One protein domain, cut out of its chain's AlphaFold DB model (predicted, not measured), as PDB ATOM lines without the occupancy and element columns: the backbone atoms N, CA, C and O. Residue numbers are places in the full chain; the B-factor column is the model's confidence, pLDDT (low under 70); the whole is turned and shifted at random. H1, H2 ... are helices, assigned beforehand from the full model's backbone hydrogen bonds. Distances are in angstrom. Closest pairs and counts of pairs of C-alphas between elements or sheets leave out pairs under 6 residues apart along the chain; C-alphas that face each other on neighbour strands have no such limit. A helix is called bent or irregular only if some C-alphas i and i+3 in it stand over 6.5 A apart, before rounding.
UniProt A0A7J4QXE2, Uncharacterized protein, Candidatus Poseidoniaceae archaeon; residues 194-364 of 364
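This is residues 194 to 364 of the 364 residues of an uncharacterized protein of Candidatus Poseidoniaceae archaeon (UniProt A0A7J4QXE2). Six helices run up and down in a bundle, with H4 in its middle: H1, H2 and H3 pack on H4, and H8, paired side by side with H6, packs on it too. Short H7 leads into H8, and short H5 packs on H1. The printed part has 171 residues with eight named helices, H1 to H8 in chain order, and no named strand: all helix. It is compact, with a radius of gyration of the C-alphas of 16.5 A and spans of 51 by 39 by 22 A.

Start at the longest helix, H2, residues 230 to 255. Its residues 231 to 243 alone touch H1, residues 196 to 220, in a hairpin at a shallow tilt of 27 degrees; the closest C-alphas, Ser 216 and Ser 235, are 5.2 A apart. H2 forms another hairpin with H3, residues 263 to 280, at 44 degrees, a steep tilt. The hub is H4, residues 284 to 300, whose residues 294 to 299 alone touch H8, residues 348 to 359; closest are C-alphas 298 and 351, 5.0 A. H8 touches residues 318 to 326 alone of H6, residues 316 to 334, opposite ways at 6 degrees, a shallow tilt. H7, residues 339 to 346, touches H4 and H6; H5, residues 304 to 307, touches H1. O i to N i+4 pairs are within hydrogen-bond range throughout H1, H6, H7 and H8, and in 17 of 22 in H2, 12 of 14 in H3 and 8 of 13 in H4; H5 is too short for one.

Find C-alpha 196 at (79.146, 144.748, 67.767), where H1 begins its 35.6 A. H2 spans 39.0 A, H6 27.1 A. H3, 25.5 A, and H4, 26.0 A, are irregular: C-alphas 273 and 276 are 7.4 A apart, 284 and 287 7.1 A. H8 ends at (92.173, 141.578, 83.568).

The farthest C-alphas, Thr 227 and His 364, are 52.7 A apart. The printed part has no cut and no long link; pLDDT is under 70 at residues 258, 259 and 364.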
ATOM      1  N   GLU A 194      76.231 147.533  71.895       73.69
ATOM      2  CA  GLU A 194      76.158 148.477  70.786       73.69
ATOM      3  C   GLU A 194      77.464 148.460  69.971       73.69
ATOM      4  O   GLU A 194      78.567 148.301  70.487       73.69
ATOM      5  N   ALA A 195      77.341 148.625  68.652       82.38
ATOM      6  CA  ALA A 195      78.452 148.592  67.693       82.38
ATOM      7  C   ALA A 195      79.182 147.239  67.514       82.38
ATOM      8  O   ALA A 195      80.215 147.199  66.844       82.38
ATOM      9  N   ARG A 196      78.611 146.115  67.968       85.38
ATOM     10  CA  ARG A 196      79.146 144.748  67.767       85.38
ATOM     11  C   ARG A 196      79.580 144.440  66.324       85.38
ATOM     12  O   ARG A 196      80.694 143.983  66.087       85.38
ATOM     13  N   THR A 197      78.735 144.741  65.332       86.81
ATOM     14  CA  THR A 197      79.070 144.511  63.910       86.81
ATOM     15  C   THR A 197      80.270 145.347  63.466       86.81
ATOM     16  O   THR A 197      81.132 144.859  62.739       86.81
ATOM     17  N   LYS A 198      80.354 146.602  63.926       89.50
ATOM     18  CA  LYS A 198      81.471 147.506  63.623       89.50
ATOM     19  C   LYS A 198      82.766 147.003  64.265       89.50
ATOM     20  O   LYS A 198      83.801 146.992  63.607       89.50
ATOM     21  N   SER A 199      82.688 146.563  65.518       90.94
ATOM     22  CA  SER A 199      83.788 145.967  66.281       90.94
ATOM     23  C   SER A 199      84.385 144.762  65.551       90.94
ATOM     24  O   SER A 199      85.581 144.741  65.239       90.94
ATOM     25  N   PHE A 200      83.533 143.815  65.145       90.81
ATOM     26  CA  PHE A 200      83.974 142.628  64.420       90.81
ATOM     27  C   PHE A 200      84.500 142.945  63.010       90.81
ATOM     28  O   PHE A 200      85.492 142.355  62.579       90.81
ATOM     29  N   ALA A 201      83.892 143.902  62.299       92.38
ATOM     30  CA  ALA A 201      84.367 144.336  60.985       92.38
ATOM     31  C   ALA A 201      85.778 144.940  61.062       92.38
ATOM     32  O   ALA A 201      86.649 144.557  60.282       92.38
ATOM     33  N   ILE A 202      86.029 145.825  62.037       94.25
ATOM     34  CA  ILE A 202      87.356 146.410  62.275       94.25
ATOM     35  C   ILE A 202      88.363 145.316  62.640       94.25
ATOM     36  O   ILE A 202      89.453 145.283  62.071       94.25
ATOM     37  N   MET A 203      87.997 144.390  63.533       95.00
ATOM     38  CA  MET A 203      88.865 143.269  63.904       95.00
ATOM     39  C   MET A 203      89.209 142.387  62.696       95.00
ATOM     40  O   MET A 203      90.355 141.971  62.554       95.00
ATOM     41  N   SER A 204      88.247 142.114  61.815       93.56
ATOM     42  CA  SER A 204      88.458 141.286  60.619       93.56
ATOM     43  C   SER A 204      89.394 141.967  59.617       93.56
ATOM     44  O   SER A 204      90.336 141.343  59.133       93.56
ATOM     45  N   LEU A 205      89.200 143.266  59.367       95.44
ATOM     46  CA  LEU A 205      90.081 144.072  58.511       95.44
ATOM     47  C   LEU A 205      91.506 144.138  59.071       95.44
ATOM     48  O   LEU A 205      92.477 143.964  58.337       95.44
ATOM     49  N   LEU A 206      91.627 144.332  60.385       96.12
ATOM     50  CA  LEU A 206      92.911 144.341  61.075       96.12
ATOM     51  C   LEU A 206      93.586 142.966  61.035       96.12
ATOM     52  O   LEU A 206      94.792 142.888  60.835       96.12
ATOM     53  N   THR A 207      92.812 141.888  61.172       96.94
ATOM     54  CA  THR A 207      93.307 140.510  61.045       96.94
ATOM     55  C   THR A 207      93.916 140.285  59.667       96.94
ATOM     56  O   THR A 207      95.055 139.845  59.587       96.94
ATOM     57  N   LEU A 208      93.213 140.661  58.593       96.88
ATOM     58  CA  LEU A 208      93.734 140.563  57.226       96.88
ATOM     59  C   LEU A 208      95.025 141.367  57.046       96.88
ATOM     60  O   LEU A 208      96.011 140.842  56.540       96.88
ATOM     61  N   ALA A 209      95.039 142.624  57.498       97.50
ATOM     62  CA  ALA A 209      96.212 143.482  57.380       97.50
ATOM     63  C   ALA A 209      97.425 142.912  58.136       97.50
ATOM     64  O   ALA A 209      98.527 142.874  57.591       97.50
ATOM     65  N   ILE A 210      97.224 142.435  59.370       97.94
ATOM     66  CA  ILE A 210      98.283 141.842  60.196       97.94
ATOM     67  C   ILE A 210      98.789 140.536  59.582       97.94
ATOM     68  O   ILE A 210     100.002 140.343  59.517       97.94
ATOM     69  N   LEU A 211      97.890 139.662  59.117       97.88
ATOM     70  CA  LEU A 211      98.257 138.407  58.461       97.88
ATOM     71  C   LEU A 211      99.124 138.660  57.232       97.88
ATOM     72  O   LEU A 211     100.221 138.114  57.163       97.88
ATOM     73  N   ILE A 212      98.697 139.545  56.328       97.69
ATOM     74  CA  ILE A 212      99.468 139.863  55.122       97.69
ATOM     75  C   ILE A 212     100.810 140.482  55.501       97.69
ATOM     76  O   ILE A 212     101.844 140.043  55.006       97.69
ATOM     77  N   PHE A 213     100.825 141.494  56.372       97.19
ATOM     78  CA  PHE A 213     102.043 142.246  56.663       97.19
ATOM     79  C   PHE A 213     103.073 141.413  57.429       97.19
ATOM     80  O   PHE A 213     104.212 141.295  56.986       97.19
ATOM     81  N   ILE A 214     102.681 140.803  58.553       97.38
ATOM     82  CA  ILE A 214     103.617 140.055  59.400       97.38
ATOM     83  C   ILE A 214     104.074 138.777  58.700       97.38
ATOM     84  O   ILE A 214     105.264 138.486  58.734       97.38
ATOM     85  N   THR A 215     103.185 138.040  58.028       96.94
ATOM     86  CA  THR A 215     103.586 136.805  57.328       96.94
ATOM     87  C   THR A 215     104.514 137.119  56.153       96.94
ATOM     88  O   THR A 215     105.538 136.459  55.998       96.94
ATOM     89  N   SER A 216     104.229 138.180  55.381       96.38
ATOM     90  CA  SER A 216     105.132 138.646  54.315       96.38
ATOM     91  C   SER A 216     106.495 139.029  54.877       96.38
ATOM     92  O   SER A 216     107.518 138.646  54.320       96.38
ATOM     93  N   PHE A 217     106.510 139.761  55.994       95.44
ATOM     94  CA  PHE A 217     107.741 140.186  56.643       95.44
ATOM     95  C   PHE A 217     108.551 138.992  57.168       95.44
ATOM     96  O   PHE A 217     109.758 138.944  56.967       95.44
ATOM     97  N   MET A 218     107.898 137.991  57.763       94.88
ATOM     98  CA  MET A 218     108.549 136.756  58.215       94.88
ATOM     99  C   MET A 218     109.188 135.993  57.053       94.88
ATOM    100  O   MET A 218     110.354 135.622  57.139       94.88
ATOM    101  N   LEU A 219     108.449 135.800  55.956       94.62
ATOM    102  CA  LEU A 219     108.949 135.103  54.771       94.62
ATOM    103  C   LEU A 219     110.080 135.881  54.093       94.62
ATOM    104  O   LEU A 219     111.089 135.290  53.732       94.62
ATOM    105  N   GLN A 220     109.976 137.205  53.975       93.94
ATOM    106  CA  GLN A 220     111.026 138.031  53.373       93.94
ATOM    107  C   GLN A 220     112.363 137.945  54.130       93.94
ATOM    108  O   GLN A 220     113.420 138.073  53.515       93.94
ATOM    109  N   ASN A 221     112.327 137.703  55.445       91.56
ATOM    110  CA  ASN A 221     113.523 137.509  56.273       91.56
ATOM    111  C   ASN A 221     114.145 136.103  56.144       91.56
ATOM    112  O   ASN A 221     115.139 135.818  56.804       91.56
ATOM    113  N   THR A 222     113.596 135.227  55.302       90.19
ATOM    114  CA  THR A 222     114.213 133.934  54.963       90.19
ATOM    115  C   THR A 222     115.059 134.062  53.700       90.19
ATOM    116  O   THR A 222     114.752 134.850  52.803       90.19
ATOM    117  N   THR A 223     116.128 133.275  53.596       87.81
ATOM    118  CA  THR A 223     117.045 133.347  52.449       87.81
ATOM    119  C   THR A 223     116.356 133.035  51.118       87.81
ATOM    120  O   THR A 223     116.614 133.699  50.116       87.81
ATOM    121  N   GLU A 224     115.422 132.089  51.128       88.19
ATOM    122  CA  GLU A 224     114.725 131.511  49.981       88.19
ATOM    123  C   GLU A 224     113.691 132.463  49.371       88.19
ATOM    124  O   GLU A 224     113.484 132.461  48.156       88.19
ATOM    125  N   TYR A 225     113.059 133.295  50.205       90.62
ATOM    126  CA  TYR A 225     112.003 134.224  49.795       90.62
ATOM    127  C   TYR A 225     112.434 135.698  49.845       90.62
ATOM    128  O   TYR A 225     111.625 136.580  49.553       90.62
ATOM    129  N   SER A 226     113.706 135.975  50.154       86.25
ATOM    130  CA  SER A 226     114.270 137.334  50.230       86.25
ATOM    131  C   SER A 226     114.260 138.096  48.896       86.25
ATOM    132  O   SER A 226     114.213 139.327  48.881       86.25
ATOM    133  N   THR A 227     114.288 137.385  47.764       87.62
ATOM    134  CA  THR A 227     114.357 137.986  46.425       87.62
ATOM    135  C   THR A 227     113.031 137.907  45.668       87.62
ATOM    136  O   THR A 227     112.393 136.855  45.612       87.62
ATOM    137  N   GLY A 228     112.659 138.996  44.989       89.75
ATOM    138  CA  GLY A 228     111.425 139.075  44.199       89.75
ATOM    139  C   GLY A 228     110.176 139.256  45.066       89.75
ATOM    140  O   GLY A 228     110.272 139.738  46.186       89.75
ATOM    141  N   ASN A 229     109.004 138.878  44.546       92.94
ATOM    142  CA  ASN A 229     107.707 139.070  45.221       92.94
ATOM    143  C   ASN A 229     107.095 137.767  45.768       92.94
ATOM    144  O   ASN A 229     105.932 137.758  46.171       92.94
ATOM    145  N   ARG A 230     107.856 136.664  45.790       92.56
ATOM    146  CA  ARG A 230     107.350 135.348  46.220       92.56
ATOM    147  C   ARG A 230     106.878 135.346  47.676       92.56
ATOM    148  O   ARG A 230     105.855 134.742  47.970       92.56
ATOM    149  N   TYR A 231     107.561 136.072  48.566       94.56
ATOM    150  CA  TYR A 231     107.135 136.211  49.966       94.56
ATOM    151  C   TYR A 231     105.708 136.778  50.089       94.56
ATOM    152  O   TYR A 231     104.951 136.373  50.970       94.56
ATOM    153  N   LEU A 232     105.331 137.708  49.202       95.62
ATOM    154  CA  LEU A 232     104.016 138.343  49.204       95.62
ATOM    155  C   LEU A 232     102.955 137.392  48.647       95.62
ATOM    156  O   LEU A 232     101.862 137.314  49.194       95.62
ATOM    157  N   GLU A 233     103.284 136.665  47.580       95.12
ATOM    158  CA  GLU A 233     102.404 135.657  46.985       95.12
ATOM    159  C   GLU A 233     102.044 134.557  47.995       95.12
ATOM    160  O   GLU A 233     100.864 134.311  48.239       95.12
ATOM    161  N   GLU A 234     103.043 133.961  48.648       95.06
ATOM    162  CA  GLU A 234     102.823 132.920  49.661       95.06
ATOM    163  C   GLU A 234     102.041 133.455  50.868       95.06
ATOM    164  O   GLU A 234     101.102 132.823  51.352       95.06
ATOM    165  N   SER A 235     102.355 134.671  51.322       96.81
ATOM    166  CA  SER A 235     101.608 135.336  52.395       96.81
ATOM    167  C   SER A 235     100.132 135.564  52.038       96.81
ATOM    168  O   SER A 235      99.244 135.372  52.880       96.81
ATOM    169  N   LEU A 236      99.837 135.929  50.786       96.94
ATOM    170  CA  LEU A 236      98.467 136.077  50.295       96.94
ATOM    171  C   LEU A 236      97.735 134.734  50.255       96.94
ATOM    172  O   LEU A 236      96.582 134.683  50.682       96.94
ATOM    173  N   TRP A 237      98.389 133.653  49.820       96.75
ATOM    174  CA  TRP A 237      97.809 132.308  49.850       96.75
ATOM    175  C   TRP A 237      97.482 131.855  51.272       96.75
ATOM    176  O   TRP A 237      96.345 131.469  51.543       96.75
ATOM    177  N   LEU A 238      98.429 131.990  52.207       97.06
ATOM    178  CA  LEU A 238      98.217 131.649  53.617       97.06
ATOM    179  C   LEU A 238      97.082 132.477  54.240       97.06
ATOM    180  O   LEU A 238      96.219 131.944  54.946       97.06
ATOM    181  N   THR A 239      97.030 133.777  53.936       97.38
ATOM    182  CA  THR A 239      95.958 134.665  54.406       97.38
ATOM    183  C   THR A 239      94.606 134.293  53.791       97.38
ATOM    184  O   THR A 239      93.583 134.306  54.486       97.38
ATOM    185  N   ALA A 240      94.569 133.939  52.505       96.94
ATOM    186  CA  ALA A 240      93.353 133.506  51.827       96.94
ATOM    187  C   ALA A 240      92.804 132.218  52.455       96.94
ATOM    188  O   ALA A 240      91.616 132.164  52.783       96.94
ATOM    189  N   SER A 241      93.664 131.229  52.723       97.12
ATOM    190  CA  SER A 241      93.284 129.996  53.421       97.12
ATOM    191  C   SER A 241      92.693 130.288  54.802       97.12
ATOM    192  O   SER A 241      91.604 129.803  55.118       97.12
ATOM    193  N   PHE A 242      93.336 131.154  55.595       97.62
ATOM    194  CA  PHE A 242      92.793 131.587  56.886       97.62
ATOM    195  C   PHE A 242      91.416 132.254  56.743       97.62
ATOM    196  O   PHE A 242      90.499 131.984  57.519       97.62
ATOM    197  N   THR A 243      91.244 133.113  55.739       96.00
ATOM    198  CA  THR A 243      89.999 133.867  55.519       96.00
ATOM    199  C   THR A 243      88.842 132.957  55.116       96.00
ATOM    200  O   THR A 243      87.717 133.148  55.581       96.00
ATOM    201  N   ILE A 244      89.107 131.939  54.293       95.56
ATOM    202  CA  ILE A 244      88.122 130.909  53.938       95.56
ATOM    203  C   ILE A 244      87.692 130.153  55.196       95.56
ATOM    204  O   ILE A 244      86.493 130.028  55.455       95.56
ATOM    205  N   MET A 245      88.651 129.713  56.016       94.69
ATOM    206  CA  MET A 245      88.355 129.034  57.280       94.69
ATOM    207  C   MET A 245      87.509 129.906  58.208       94.69
ATOM    208  O   MET A 245      86.487 129.442  58.712       94.69
ATOM    209  N   LEU A 246      87.895 131.173  58.393       94.75
ATOM    210  CA  LEU A 246      87.141 132.123  59.206       94.75
ATOM    211  C   LEU A 246      85.719 132.298  58.666       94.75
ATOM    212  O   LEU A 246      84.760 132.284  59.425       94.75
ATOM    213  N   SER A 247      85.556 132.416  57.350       92.75
ATOM    214  CA  SER A 247      84.235 132.575  56.736       92.75
ATOM    215  C   SER A 247      83.327 131.375  57.022       92.75
ATOM    216  O   SER A 247      82.164 131.565  57.369       92.75
ATOM    217  N   ILE A 248      83.858 130.148  56.948       92.06
ATOM    218  CA  ILE A 248      83.108 128.923  57.268       92.06
ATOM    219  C   ILE A 248      82.729 128.892  58.754       92.06
ATOM    220  O   ILE A 248      81.568 128.648  59.090       92.06
ATOM    221  N   THR A 249      83.674 129.171  59.656       91.50
ATOM    222  CA  THR A 249      83.418 129.109  61.105       91.50
ATOM    223  C   THR A 249      82.435 130.178  61.570       91.50
ATOM    224  O   THR A 249      81.611 129.905  62.440       91.50
ATOM    225  N   GLN A 250      82.427 131.359  60.949       90.69
ATOM    226  CA  GLN A 250      81.478 132.433  61.271       90.69
ATOM    227  C   GLN A 250      80.029 132.128  60.855       90.69
ATOM    228  O   GLN A 250      79.100 132.786  61.328       90.69
ATOM    229  N   ILE A 251      79.798 131.114  60.016       89.12
ATOM    230  CA  ILE A 251      78.444 130.644  59.703       89.12
ATOM    231  C   ILE A 251      77.905 129.739  60.831       89.12
ATOM    232  O   ILE A 251      76.698 129.723  61.077       89.12
ATOM    233  N   LEU A 252      78.769 129.036  61.574       86.88
ATOM    234  CA  LEU A 252      78.373 128.043  62.584       86.88
ATOM    235  C   LEU A 252      77.460 128.584  63.703       86.88
ATOM    236  O   LEU A 252      76.479 127.905  64.022       86.88
ATOM    237  N   PRO A 253      77.671 129.798  64.257       84.19
ATOM    238  CA  PRO A 253      76.732 130.398  65.205       84.19
ATOM    239  C   PRO A 253      75.295 130.487  64.690       84.19
ATOM    240  O   PRO A 253      74.356 130.319  65.464       84.19
ATOM    241  N   ARG A 254      75.102 130.714  63.381       80.44
ATOM    242  CA  ARG A 254      73.762 130.831  62.780       80.44
ATOM    243  C   ARG A 254      72.998 129.510  62.795       80.44
ATOM    244  O   ARG A 254      71.774 129.524  62.810       80.44
ATOM    245  N   TYR A 255      73.712 128.388  62.819       80.38
ATOM    246  CA  TYR A 255      73.136 127.047  62.909       80.38
ATOM    247  C   TYR A 255      72.984 126.552  64.354       80.38
ATOM    248  O   TYR A 255      72.655 125.390  64.572       80.38
ATOM    249  N   GLY A 256      73.219 127.412  65.350       73.94
ATOM    250  CA  GLY A 256      73.072 127.054  66.759       73.94
ATOM    251  C   GLY A 256      74.252 126.265  67.334       73.94
ATOM    252  O   GLY A 256      74.149 125.749  68.444       73.94
ATOM    253  N   PHE A 257      75.391 126.203  66.634       70.69
ATOM    254  CA  PHE A 257      76.636 125.628  67.161       70.69
ATOM    255  C   PHE A 257      77.381 126.601  68.090       70.69
ATOM    256  O   PHE A 257      78.607 126.684  68.047       70.69
ATOM    257  N   ASP A 258      76.667 127.360  68.924       69.38
ATOM    258  CA  ASP A 258      77.306 128.261  69.876       69.38
ATOM    259  C   ASP A 258      76.617 128.307  71.245       69.38
ATOM    260  O   ASP A 258      75.400 128.200  71.377       69.38
ATOM    261  N   GLY A 259      77.452 128.480  72.265       64.25
ATOM    262  CA  GLY A 259      77.065 128.783  73.629       64.25
ATOM    263  C   GLY A 259      78.018 129.780  74.284       64.25
ATOM    264  O   GLY A 259      78.083 129.793  75.503       64.25
ATOM    265  N   ALA A 260      78.805 130.573  73.551       80.31
ATOM    266  CA  ALA A 260      79.651 131.636  74.096       80.31
ATOM    267  C   ALA A 260      78.878 132.964  74.226       80.31
ATOM    268  O   ALA A 260      77.831 133.155  73.620       80.31
ATOM    269  N   ALA A 261      79.375 133.900  75.043       80.50
ATOM    270  CA  ALA A 261      78.750 135.224  75.174       80.50
ATOM    271  C   ALA A 261      78.917 136.070  73.894       80.50
ATOM    272  O   ALA A 261      78.031 136.841  73.528       80.50
ATOM    273  N   ARG A 262      80.049 135.892  73.197       85.31
ATOM    274  CA  ARG A 262      80.391 136.521  71.913       85.31
ATOM    275  C   ARG A 262      80.799 135.444  70.886       85.31
ATOM    276  O   ARG A 262      81.999 135.203  70.731       85.31
ATOM    277  N   PRO A 263      79.837 134.781  70.208       87.81
ATOM    278  CA  PRO A 263      80.093 133.748  69.196       87.81
ATOM    279  C   PRO A 263      81.195 134.103  68.203       87.81
ATOM    280  O   PRO A 263      82.104 133.319  67.966       87.81
ATOM    281  N   GLU A 264      81.119 135.294  67.621       89.44
ATOM    282  CA  GLU A 264      81.969 135.746  66.526       89.44
ATOM    283  C   GLU A 264      83.436 135.856  66.947       89.44
ATOM    284  O   GLU A 264      84.324 135.391  66.232       89.44
ATOM    285  N   TYR A 265      83.700 136.383  68.148       90.81
ATOM    286  CA  TYR A 265      85.049 136.470  68.706       90.81
ATOM    287  C   TYR A 265      85.551 135.118  69.187       90.81
ATOM    288  O   TYR A 265      86.733 134.811  69.016       90.81
ATOM    289  N   TRP A 266      84.671 134.288  69.748       91.62
ATOM    290  CA  TRP A 266      85.033 132.932  70.128       91.62
ATOM    291  C   TRP A 266      85.455 132.118  68.897       91.62
ATOM    292  O   TRP A 266      86.567 131.600  68.873       91.62
ATOM    293  N   TRP A 267      84.651 132.102  67.831       92.75
ATOM    294  CA  TRP A 267      84.975 131.407  66.580       92.75
ATOM    295  C   TRP A 267      86.173 132.002  65.842       92.75
ATOM    296  O   TRP A 267      86.941 131.249  65.240       92.75
ATOM    297  N   LEU A 268      86.399 133.316  65.930       94.88
ATOM    298  CA  LEU A 268      87.642 133.924  65.455       94.88
ATOM    299  C   LEU A 268      88.844 133.337  66.206       94.88
ATOM    300  O   LEU A 268      89.777 132.858  65.571       94.88
ATOM    301  N   ARG A 269      88.806 133.288  67.544       95.31
ATOM    302  CA  ARG A 269      89.883 132.697  68.358       95.31
ATOM    303  C   ARG A 269      90.058 131.195  68.103       95.31
ATOM    304  O   ARG A 269      91.193 130.736  68.052       95.31
ATOM    305  N   ILE A 270      88.978 130.440  67.888       94.31
ATOM    306  CA  ILE A 270      89.053 129.021  67.493       94.31
ATOM    307  C   ILE A 270      89.670 128.859  66.097       94.31
ATOM    308  O   ILE A 270      90.458 127.942  65.882       94.31
ATOM    309  N   THR A 271      89.382 129.766  65.163       96.19
ATOM    310  CA  THR A 271      90.019 129.758  63.838       96.19
ATOM    311  C   THR A 271      91.512 130.059  63.960       96.19
ATOM    312  O   THR A 271      92.317 129.312  63.423       96.19
ATOM    313  N   ILE A 272      91.899 131.080  64.732       97.19
ATOM    314  CA  ILE A 272      93.306 131.389  65.047       97.19
ATOM    315  C   ILE A 272      94.004 130.172  65.675       97.19
ATOM    316  O   ILE A 272      95.144 129.874  65.335       97.19
ATOM    317  N   LEU A 273      93.317 129.444  66.557       96.12
ATOM    318  CA  LEU A 273      93.852 128.261  67.224       96.12
ATOM    319  C   LEU A 273      94.190 127.128  66.239       96.12
ATOM    320  O   LEU A 273      95.288 126.580  66.284       96.12
ATOM    321  N   PHE A 274      93.256 126.767  65.357       96.00
ATOM    322  CA  PHE A 274      93.386 125.578  64.505       96.00
ATOM    323  C   PHE A 274      93.901 125.854  63.087       96.00
ATOM    324  O   PHE A 274      94.307 124.911  62.408       96.00
ATOM    325  N   ALA A 275      93.924 127.112  62.638       96.06
ATOM    326  CA  ALA A 275      94.344 127.464  61.282       96.06
ATOM    327  C   ALA A 275      95.747 126.968  60.911       96.06
ATOM    328  O   ALA A 275      95.853 126.363  59.847       96.06
ATOM    329  N   PRO A 276      96.798 127.112  61.744       95.81
ATOM    330  CA  PRO A 276      98.123 126.619  61.373       95.81
ATOM    331  C   PRO A 276      98.128 125.124  61.047       95.81
ATOM    332  O   PRO A 276      98.697 124.728  60.042       95.81
ATOM    333  N   ALA A 277      97.438 124.307  61.848       94.81
ATOM    334  CA  ALA A 277      97.391 122.859  61.653       94.81
ATOM    335  C   ALA A 277      96.633 122.464  60.377       94.81
ATOM    336  O   ALA A 277      97.078 121.597  59.635       94.81
ATOM    337  N   LEU A 278      95.496 123.115  60.112       94.31
ATOM    338  CA  LEU A 278      94.670 122.797  58.946       94.31
ATOM    339  C   LEU A 278      95.312 123.293  57.647       94.31
ATOM    340  O   LEU A 278      95.312 122.574  56.655       94.31
ATOM    341  N   ILE A 279      95.887 124.499  57.646       95.25
ATOM    342  CA  ILE A 279      96.587 125.038  56.471       95.25
ATOM    343  C   ILE A 279      97.834 124.197  56.171       95.25
ATOM    344  O   ILE A 279      98.134 123.977  55.000       95.25
ATOM    345  N   TYR A 280      98.503 123.663  57.199       93.12
ATOM    346  CA  TYR A 280      99.689 122.821  57.032       93.12
ATOM    347  C   TYR A 280      99.440 121.573  56.171       93.12
ATOM    348  O   TYR A 280     100.335 121.174  55.436       93.12
ATOM    349  N   TRP A 281      98.218 121.016  56.161       90.06
ATOM    350  CA  TRP A 281      97.849 119.918  55.247       90.06
ATOM    351  C   TRP A 281      98.068 120.243  53.771       90.06
ATOM    352  O   TRP A 281      98.292 119.343  52.968       90.06
ATOM    353  N   PHE A 282      97.951 121.518  53.406       89.69
ATOM    354  CA  PHE A 282      98.001 121.967  52.020       89.69
ATOM    355  C   PHE A 282      99.245 122.803  51.723       89.69
ATOM    356  O   PHE A 282      99.668 122.878  50.572       89.69
ATOM    357  N   ASN A 283      99.821 123.453  52.737       91.38
ATOM    358  CA  ASN A 283     100.990 124.305  52.590       91.38
ATOM    359  C   ASN A 283     101.882 124.237  53.840       91.38
ATOM    360  O   ASN A 283     101.528 124.755  54.900       91.38
ATOM    361  N   HIS A 284     103.081 123.668  53.689       89.75
ATOM    362  CA  HIS A 284     104.080 123.547  54.755       89.75
ATOM    363  C   HIS A 284     104.508 124.901  55.359       89.75
ATOM    364  O   HIS A 284     104.885 124.965  56.530       89.75
ATOM    365  N   LEU A 285     104.364 126.009  54.618       93.38
ATOM    366  CA  LEU A 285     104.645 127.366  55.101       93.38
ATOM    367  C   LEU A 285     103.629 127.869  56.138       93.38
ATOM    368  O   LEU A 285     103.791 128.967  56.671       93.38
ATOM    369  N   ALA A 286     102.597 127.086  56.476       94.50
ATOM    370  CA  ALA A 286     101.593 127.453  57.473       94.50
ATOM    371  C   ALA A 286     102.189 127.878  58.825       94.50
ATOM    372  O   ALA A 286     101.598 128.701  59.518       94.50
ATOM    373  N   ILE A 287     103.370 127.385  59.204       94.75
ATOM    374  CA  ILE A 287     104.052 127.803  60.437       94.75
ATOM    375  C   ILE A 287     104.407 129.299  60.458       94.75
ATOM    376  O   ILE A 287     104.402 129.913  61.525       94.75
ATOM    377  N   PHE A 288     104.625 129.923  59.295       95.69
ATOM    378  CA  PHE A 288     104.958 131.347  59.186       95.69
ATOM    379  C   PHE A 288     103.769 132.271  59.472       95.69
ATOM    380  O   PHE A 288     103.969 133.461  59.717       95.69
ATOM    381  N   ILE A 289     102.540 131.741  59.523       96.88
ATOM    382  CA  ILE A 289     101.357 132.512  59.927       96.88
ATOM    383  C   ILE A 289     101.255 132.658  61.456       96.88
ATOM    384  O   ILE A 289     100.580 133.565  61.949       96.88
ATOM    385  N   ILE A 290     101.926 131.790  62.230       97.31
ATOM    386  CA  ILE A 290     101.823 131.736  63.700       97.31
ATOM    387  C   ILE A 290     102.131 133.096  64.352       97.31
ATOM    388  O   ILE A 290     101.326 133.533  65.182       97.31
ATOM    389  N   PRO A 291     103.209 133.817  63.979       97.50
ATOM    390  CA  PRO A 291     103.486 135.126  64.557       97.50
ATOM    391  C   PRO A 291     102.368 136.145  64.354       97.50
ATOM    392  O   PRO A 291     101.967 136.842  65.289       97.50
ATOM    393  N   ALA A 292     101.814 136.189  63.142       97.75
ATOM    394  CA  ALA A 292     100.706 137.070  62.821       97.75
ATOM    395  C   ALA A 292      99.461 136.706  63.643       97.75
ATOM    396  O   ALA A 292      98.811 137.583  64.216       97.75
ATOM    397  N   LEU A 293      99.174 135.410  63.787       97.94
ATOM    398  CA  LEU A 293      98.074 134.917  64.609       97.94
ATOM    399  C   LEU A 293      98.227 135.268  66.091       97.94
ATOM    400  O   LEU A 293      97.229 135.604  66.722       97.94
ATOM    401  N   TRP A 294      99.436 135.255  66.657       98.00
ATOM    402  CA  TRP A 294      99.668 135.680  68.045       98.00
ATOM    403  C   TRP A 294      99.397 137.174  68.243       98.00
ATOM    404  O   TRP A 294      98.775 137.570  69.239       98.00
ATOM    405  N   CYS A 295      99.793 138.005  67.274       97.25
ATOM    406  CA  CYS A 295      99.467 139.428  67.269       97.25
ATOM    407  C   CYS A 295      97.951 139.652  67.202       97.25
ATOM    408  O   CYS A 295      97.391 140.379  68.023       97.25
ATOM    409  N   VAL A 296      97.267 138.970  66.279       97.50
ATOM    410  CA  VAL A 296      95.807 139.040  66.145       97.50
ATOM    411  C   VAL A 296      95.120 138.565  67.426       97.50
ATOM    412  O   VAL A 296      94.275 139.281  67.961       97.50
ATOM    413  N   ALA A 297      95.506 137.405  67.967       96.94
ATOM    414  CA  ALA A 297      94.931 136.827  69.181       96.94
ATOM    415  C   ALA A 297      95.006 137.804  70.360       96.94
ATOM    416  O   ALA A 297      93.999 138.048  71.029       96.94
ATOM    417  N   SER A 298      96.165 138.437  70.547       96.19
ATOM    418  CA  SER A 298      96.387 139.469  71.562       96.19
ATOM    419  C   SER A 298      95.439 140.661  71.415       96.19
ATOM    420  O   SER A 298      95.043 141.257  72.413       96.19
ATOM    421  N   LEU A 299      95.026 141.017  70.201       95.19
ATOM    422  CA  LEU A 299      94.079 142.110  69.980       95.19
ATOM    423  C   LEU A 299      92.624 141.673  70.202       95.19
ATOM    424  O   LEU A 299      91.830 142.473  70.693       95.19
ATOM    425  N   THR A 300      92.275 140.404  69.943       94.38
ATOM    426  CA  THR A 300      90.886 139.905  70.066       94.38
ATOM    427  C   THR A 300      90.272 140.018  71.465       94.38
ATOM    428  O   THR A 300      89.052 139.942  71.595       94.38
ATOM    429  N   ILE A 301      91.078 140.138  72.522       91.19
ATOM    430  CA  ILE A 301      90.597 140.254  73.908       91.19
ATOM    431  C   ILE A 301      90.471 141.709  74.381       91.19
ATOM    432  O   ILE A 301      89.717 141.996  75.303       91.19
ATOM    433  N   VAL A 302      91.181 142.647  73.749       90.94
ATOM    434  CA  VAL A 302      91.229 144.055  74.185       90.94
ATOM    435  C   VAL A 302      90.431 144.959  73.252       90.94
ATOM    436  O   VAL A 302      89.702 145.829  73.722       90.94
ATOM    437  N   LEU A 303      90.540 144.739  71.939       90.19
ATOM    438  CA  LEU A 303      89.950 145.599  70.914       90.19
ATOM    439  C   LEU A 303      88.421 145.742  71.007       90.19
ATOM    440  O   LEU A 303      87.948 146.864  70.823       90.19
ATOM    441  N   PRO A 304      87.637 144.696  71.337       89.12
ATOM    442  CA  PRO A 304      86.184 144.841  71.432       89.12
ATOM    443  C   PRO A 304      85.769 145.877  72.485       89.12
ATOM    444  O   PRO A 304      84.955 146.750  72.201       89.12
ATOM    445  N   ASN A 305      86.438 145.882  73.646       87.38
ATOM    446  CA  ASN A 305      86.201 146.850  74.727       87.38
ATOM    447  C   ASN A 305      86.619 148.291  74.379       87.38
ATOM    448  O   ASN A 305      86.360 149.204  75.157       87.38
ATOM    449  N   LEU A 306      87.326 148.514  73.266       87.62
ATOM    450  CA  LEU A 306      87.659 149.861  72.792       87.62
ATOM    451  C   LEU A 306      86.604 150.449  71.868       87.62
ATOM    452  O   LEU A 306      86.493 151.670  71.768       87.62
ATOM    453  N   ILE A 307      85.907 149.585  71.136       87.69
ATOM    454  CA  ILE A 307      84.989 149.986  70.071       87.69
ATOM    455  C   ILE A 307      83.549 149.984  70.580       87.69
ATOM    456  O   ILE A 307      82.768 150.862  70.216       87.69
ATOM    457  N   GLU A 308      83.206 148.990  71.391       87.06
ATOM    458  CA  GLU A 308      81.873 148.801  71.950       87.06
ATOM    459  C   GLU A 308      81.702 149.668  73.204       87.06
ATOM    460  O   GLU A 308      82.648 149.875  73.966       87.06
ATOM    461  N   GLN A 309      80.500 150.213  73.404       76.94
ATOM    462  CA  GLN A 309      80.229 151.194  74.469       76.94
ATOM    463  C   GLN A 309      79.793 150.540  75.787       76.94
ATOM    464  O   GLN A 309      79.666 151.202  76.814       76.94
ATOM    465  N   ASP A 310      79.598 149.225  75.768       73.94
ATOM    466  CA  ASP A 310      79.000 148.450  76.852       73.94
ATOM    467  C   ASP A 310      80.014 147.935  77.857       73.94
ATOM    468  O   ASP A 310      79.654 147.151  78.723       73.94
ATOM    469  N   ALA A 311      81.277 148.336  77.763       74.94
ATOM    470  CA  ALA A 311      82.283 148.086  78.782       74.94
ATOM    471  C   ALA A 311      83.183 149.311  78.924       74.94
ATOM    472  O   ALA A 311      83.345 150.112  78.002       74.94
ATOM    473  N   LYS A 312      83.793 149.462  80.102       80.56
ATOM    474  CA  LYS A 312      84.827 150.477  80.300       80.56
ATOM    475  C   LYS A 312      86.005 150.156  79.384       80.56
ATOM    476  O   LYS A 312      86.453 149.012  79.310       80.56
ATOM    477  N   SER A 313      86.516 151.183  78.712       81.50
ATOM    478  CA  SER A 313      87.655 151.011  77.821       81.50
ATOM    479  C   SER A 313      88.904 150.573  78.600       81.50
ATOM    480  O   SER A 313      89.120 151.005  79.740       81.50
ATOM    481  N   PRO A 314      89.744 149.706  78.009       83.19
ATOM    482  CA  PRO A 314      91.017 149.334  78.602       83.19
ATOM    483  C   PRO A 314      91.930 150.558  78.712       83.19
ATOM    484  O   PRO A 314      91.795 151.542  77.979       83.19
ATOM    485  N   SER A 315      92.890 150.503  79.634       86.94
ATOM    486  CA  SER A 315      93.803 151.621  79.855       86.94
ATOM    487  C   SER A 315      94.596 151.943  78.580       86.94
ATOM    488  O   SER A 315      95.162 151.060  77.933       86.94
ATOM    489  N   LYS A 316      94.688 153.236  78.229       87.56
ATOM    490  CA  LYS A 316      95.477 153.699  77.068       87.56
ATOM    491  C   LYS A 316      96.935 153.233  77.139       87.56
ATOM    492  O   LYS A 316      97.518 152.878  76.120       87.56
ATOM    493  N   GLN A 317      97.492 153.192  78.351       88.44
ATOM    494  CA  GLN A 317      98.830 152.664  78.615       88.44
ATOM    495  C   GLN A 317      98.927 151.166  78.302       88.44
ATOM    496  O   GLN A 317      99.883 150.757  77.654       88.44
ATOM    497  N   GLY A 318      97.934 150.358  78.691       89.38
ATOM    498  CA  GLY A 318      97.909 148.926  78.387       89.38
ATOM    499  C   GLY A 318      97.881 148.651  76.884       89.38
ATOM    500  O   GLY A 318      98.659 147.845  76.388       89.38
ATOM    501  N   ILE A 319      97.068 149.393  76.127       90.62
ATOM    502  CA  ILE A 319      97.013 149.275  74.658       90.62
ATOM    503  C   ILE A 319      98.350 149.675  74.026       90.62
ATOM    504  O   ILE A 319      98.858 148.967  73.156       90.62
ATOM    505  N   GLY A 320      98.936 150.785  74.489       91.88
ATOM    506  CA  GLY A 320     100.256 151.232  74.051       91.88
ATOM    507  C   GLY A 320     101.344 150.194  74.323       91.88
ATOM    508  O   GLY A 320     102.175 149.952  73.453       91.88
ATOM    509  N   LEU A 321     101.304 149.523  75.480       94.12
ATOM    510  CA  LEU A 321     102.226 148.436  75.819       94.12
ATOM    511  C   LEU A 321     102.041 147.213  74.915       94.12
ATOM    512  O   LEU A 321     103.034 146.635  74.486       94.12
ATOM    513  N   ILE A 322     100.802 146.835  74.583       94.19
ATOM    514  CA  ILE A 322     100.531 145.720  73.663       94.19
ATOM    515  C   ILE A 322     101.141 146.020  72.289       94.19
ATOM    516  O   ILE A 322     101.983 145.258  71.819       94.19
ATOM    517  N   ILE A 323     100.775 147.150  71.676       94.62
ATOM    518  CA  ILE A 323     101.257 147.529  70.338       94.62
ATOM    519  C   ILE A 323     102.779 147.732  70.348       94.62
ATOM    520  O   ILE A 323     103.478 147.214  69.480       94.62
ATOM    521  N   GLY A 324     103.301 148.431  71.360       95.25
ATOM    522  CA  GLY A 324     104.733 148.659  71.527       95.25
ATOM    523  C   GLY A 324     105.517 147.356  71.671       95.25
ATOM    524  O   GLY A 324     106.548 147.201  71.023       95.25
ATOM    525  N   SER A 325     105.006 146.390  72.443       96.00
ATOM    526  CA  SER A 325     105.638 145.073  72.583       96.00
ATOM    527  C   SER A 325     105.654 144.296  71.267       96.00
ATOM    528  O   SER A 325     106.693 143.753  70.914       96.00
ATOM    529  N   MET A 326     104.559 144.300  70.496       95.56
ATOM    530  CA  MET A 326     104.508 143.625  69.192       95.56
ATOM    531  C   MET A 326     105.548 144.193  68.228       95.56
ATOM    532  O   MET A 326     106.309 143.435  67.634       95.56
ATOM    533  N   ILE A 327     105.610 145.523  68.108       95.88
ATOM    534  CA  ILE A 327     106.573 146.199  67.231       95.88
ATOM    535  C   ILE A 327     108.004 145.907  67.689       95.88
ATOM    536  O   ILE A 327     108.845 145.546  66.870       95.88
ATOM    537  N   LEU A 328     108.278 146.011  68.992       96.38
ATOM    538  CA  LEU A 328     109.606 145.754  69.545       96.38
ATOM    539  C   LEU A 328     110.065 144.313  69.281       96.38
ATOM    540  O   LEU A 328     111.198 144.110  68.854       96.38
ATOM    541  N   ILE A 329     109.192 143.323  69.487       96.38
ATOM    542  CA  ILE A 329     109.500 141.911  69.219       96.38
ATOM    543  C   ILE A 329     109.784 141.702  67.731       96.38
ATOM    544  O   ILE A 329     110.767 141.047  67.397       96.38
ATOM    545  N   LEU A 330     108.974 142.274  66.832       95.44
ATOM    546  CA  LEU A 330     109.205 142.172  65.387       95.44
ATOM    547  C   LEU A 330     110.550 142.787  64.982       95.44
ATOM    548  O   LEU A 330     111.282 142.175  64.213       95.44
ATOM    549  N   ILE A 331     110.918 143.942  65.544       94.94
ATOM    550  CA  ILE A 331     112.217 144.579  65.284       94.94
ATOM    551  C   ILE A 331     113.364 143.692  65.782       94.94
ATOM    552  O   ILE A 331     114.273 143.387  65.014       94.94
ATOM    553  N   ILE A 332     113.313 143.242  67.041       94.62
ATOM    554  CA  ILE A 332     114.376 142.416  67.638       94.62
ATOM    555  C   ILE A 332     114.558 141.117  66.849       94.62
ATOM    556  O   ILE A 332     115.680 140.741  66.530       94.62
ATOM    557  N   THR A 333     113.458 140.445  66.513       94.31
ATOM    558  CA  THR A 333     113.498 139.159  65.801       94.31
ATOM    559  C   THR A 333     113.935 139.318  64.346       94.31
ATOM    560  O   THR A 333     114.664 138.463  63.853       94.31
ATOM    561  N   SER A 334     113.587 140.424  63.677       93.25
ATOM    562  CA  SER A 334     114.053 140.704  62.307       93.25
ATOM    563  C   SER A 334     115.564 140.925  62.195       93.25
ATOM    564  O   SER A 334     116.133 140.763  61.125       93.25
ATOM    565  N   ALA A 335     116.234 141.270  63.299       91.75
ATOM    566  CA  ALA A 335     117.687 141.408  63.333       91.75
ATOM    567  C   ALA A 335     118.425 140.059  63.460       91.75
ATOM    568  O   ALA A 335     119.655 140.036  63.492       91.75
ATOM    569  N   THR A 336     117.696 138.944  63.569       90.44
ATOM    570  CA  THR A 336     118.263 137.595  63.709       90.44
ATOM    571  C   THR A 336     118.219 136.835  62.387       90.44
ATOM    572  O   THR A 336     117.379 137.112  61.537       90.44
ATOM    573  N   ALA A 337     119.095 135.838  62.226       84.12
ATOM    574  CA  ALA A 337     119.129 135.007  61.019       84.12
ATOM    575  C   ALA A 337     117.845 134.178  60.815       84.12
ATOM    576  O   ALA A 337     117.467 133.910  59.682       84.12
ATOM    577  N   ASN A 338     117.165 133.796  61.904       87.62
ATOM    578  CA  ASN A 338     115.960 132.967  61.873       87.62
ATOM    579  C   ASN A 338     114.830 133.630  62.660       87.62
ATOM    580  O   ASN A 338     114.549 133.299  63.815       87.62
ATOM    581  N   MET A 339     114.160 134.573  62.001       93.31
ATOM    582  CA  MET A 339     113.135 135.412  62.617       93.31
ATOM    583  C   MET A 339     112.018 134.606  63.309       93.31
ATOM    584  O   MET A 339     111.627 134.942  64.428       93.31
ATOM    585  N   LEU A 340     111.528 133.527  62.683       92.88
ATOM    586  CA  LEU A 340     110.445 132.697  63.228       92.88
ATOM    587  C   LEU A 340     110.836 132.040  64.560       92.88
ATOM    588  O   LEU A 340     110.079 132.124  65.527       92.88
ATOM    589  N   GLY A 341     112.028 131.438  64.627       91.75
ATOM    590  CA  GLY A 341     112.544 130.769  65.823       91.75
ATOM    591  C   GLY A 341     112.598 131.710  67.026       91.75
ATOM    592  O   GLY A 341     112.001 131.445  68.071       91.75
ATOM    593  N   TYR A 342     113.227 132.871  66.854       92.75
ATOM    594  CA  TYR A 342     113.316 133.878  67.913       92.75
ATOM    595  C   TYR A 342     111.963 134.531  68.242       92.75
ATOM    596  O   TYR A 342     111.724 134.913  69.394       92.75
ATOM    597  N   PHE A 343     111.038 134.620  67.281       95.12
ATOM    598  CA  PHE A 343     109.672 135.060  67.564       95.12
ATOM    599  C   PHE A 343     108.928 134.069  68.459       95.12
ATOM    600  O   PHE A 343     108.214 134.498  69.359       95.12
ATOM    601  N   ILE A 344     109.098 132.758  68.281       92.25
ATOM    602  CA  ILE A 344     108.452 131.750  69.141       92.25
ATOM    603  C   ILE A 344     108.861 131.936  70.610       92.25
ATOM    604  O   ILE A 344     108.023 131.817  71.508       92.25
ATOM    605  N   LEU A 345     110.125 132.297  70.850       92.69
ATOM    606  CA  LEU A 345     110.656 132.566  72.185       92.69
ATOM    607  C   LEU A 345     110.045 133.830  72.816       92.69
ATOM    608  O   LEU A 345     109.592 133.799  73.960       92.69
ATOM    609  N   LEU A 346     110.028 134.947  72.080       94.31
ATOM    610  CA  LEU A 346     109.672 136.265  72.628       94.31
ATOM    611  C   LEU A 346     108.202 136.651  72.429       94.31
ATOM    612  O   LEU A 346     107.647 137.415  73.219       94.31
ATOM    613  N   GLY A 347     107.544 136.132  71.398       91.50
ATOM    614  CA  GLY A 347     106.223 136.556  70.931       91.50
ATOM    615  C   GLY A 347     105.115 136.375  71.966       91.50
ATOM    616  O   GLY A 347     104.160 137.156  72.002       91.50
ATOM    617  N   SER A 348     105.273 135.401  72.868       93.94
ATOM    618  CA  SER A 348     104.320 135.113  73.944       93.94
ATOM    619  C   SER A 348     104.172 136.274  74.930       93.94
ATOM    620  O   SER A 348     103.110 136.437  75.532       93.94
ATOM    621  N   THR A 349     105.180 137.146  75.031       94.19
ATOM    622  CA  THR A 349     105.132 138.349  75.875       94.19
ATOM    623  C   THR A 349     103.990 139.287  75.483       94.19
ATOM    624  O   THR A 349     103.293 139.785  76.365       94.19
ATOM    625  N   SER A 350     103.710 139.458  74.185       94.38
ATOM    626  CA  SER A 350     102.590 140.288  73.713       94.38
ATOM    627  C   SER A 350     101.227 139.736  74.164       94.38
ATOM    628  O   SER A 350     100.366 140.490  74.628       94.38
ATOM    629  N   MET A 351     101.065 138.408  74.142       96.12
ATOM    630  CA  MET A 351      99.872 137.724  74.643       96.12
ATOM    631  C   MET A 351      99.749 137.838  76.168       96.12
ATOM    632  O   MET A 351      98.648 138.037  76.681       96.12
ATOM    633  N   ILE A 352     100.865 137.757  76.904       96.12
ATOM    634  CA  ILE A 352     100.889 137.956  78.361       96.12
ATOM    635  C   ILE A 352     100.454 139.384  78.713       96.12
ATOM    636  O   ILE A 352      99.575 139.563  79.555       96.12
ATOM    637  N   ILE A 353     101.021 140.400  78.053       94.94
ATOM    638  CA  ILE A 353     100.663 141.810  78.274       94.94
ATOM    639  C   ILE A 353      99.185 142.042  77.948       94.94
ATOM    640  O   ILE A 353      98.485 142.727  78.699       94.94
ATOM    641  N   SER A 354      98.690 141.440  76.865       93.94
ATOM    642  CA  SER A 354      97.278 141.504  76.493       93.94
ATOM    643  C   SER A 354      96.366 140.887  77.558       93.94
ATOM    644  O   SER A 354      95.418 141.531  78.016       93.94
ATOM    645  N   ASN A 355      96.701 139.689  78.045       94.06
ATOM    646  CA  ASN A 355      95.988 139.028  79.134       94.06
ATOM    647  C   ASN A 355      95.935 139.920  80.386       94.06
ATOM    648  O   ASN A 355      94.849 140.203  80.895       94.06
ATOM    649  N   VAL A 356      97.079 140.433  80.845       93.50
ATOM    650  CA  VAL A 356      97.155 141.329  82.016       93.50
ATOM    651  C   VAL A 356      96.302 142.581  81.808       93.50
ATOM    652  O   VAL A 356      95.499 142.926  82.673       93.50
ATOM    653  N   THR A 357      96.402 143.220  80.641       90.94
ATOM    654  CA  THR A 357      95.612 144.412  80.302       90.94
ATOM    655  C   THR A 357      94.113 144.120  80.341       90.94
ATOM    656  O   THR A 357      93.351 144.906  80.898       90.94
ATOM    657  N   SER A 358      93.682 142.967  79.821       89.44
ATOM    658  CA  SER A 358      92.271 142.561  79.844       89.44
ATOM    659  C   SER A 358      91.738 142.338  81.266       89.44
ATOM    660  O   SER A 358      90.594 142.673  81.569       89.44
ATOM    661  N   GLN A 359      92.569 141.823  82.179       87.50
ATOM    662  CA  GLN A 359      92.173 141.578  83.568       87.50
ATOM    663  C   GLN A 359      92.014 142.865  84.381       87.50
ATOM    664  O   GLN A 359      91.269 142.872  85.369       87.50
ATOM    665  N   LEU A 360      92.692 143.935  83.965       86.88
ATOM    666  CA  LEU A 360      92.607 145.265  84.565       86.88
ATOM    667  C   LEU A 360      91.370 146.048  84.117       86.88
ATOM    668  O   LEU A 360      91.126 147.123  84.661       86.88
ATOM    669  N   ILE A 361      90.577 145.532  83.170       82.75
ATOM    670  CA  ILE A 361      89.314 146.162  82.775       82.75
ATOM    671  C   ILE A 361      88.330 146.054  83.955       82.75
ATOM    672  O   ILE A 361      87.981 144.936  84.369       82.75
ATOM    673  N   PRO A 362      87.904 147.190  84.539       74.62
ATOM    674  CA  PRO A 362      86.983 147.179  85.665       74.62
ATOM    675  C   PRO A 362      85.594 146.686  85.226       74.62
ATOM    676  O   PRO A 362      85.124 147.090  84.159       74.62
ATOM    677  N   PRO A 363      84.910 145.852  86.038       71.31
ATOM    678  CA  PRO A 363      83.483 145.614  85.848       71.31
ATOM    679  C   PRO A 363      82.697 146.931  86.007       71.31
ATOM    680  O   PRO A 363      83.225 147.924  86.532       71.31
ATOM    681  N   HIS A 364      81.463 146.956  85.492       63.47
ATOM    682  CA  HIS A 364      80.586 148.129  85.579       63.47
ATOM    683  C   HIS A 364      80.392 148.614  87.004       63.47
ATOM    684  O   HIS A 364      80.052 147.771  87.863       63.47
TER     685      HIS A 364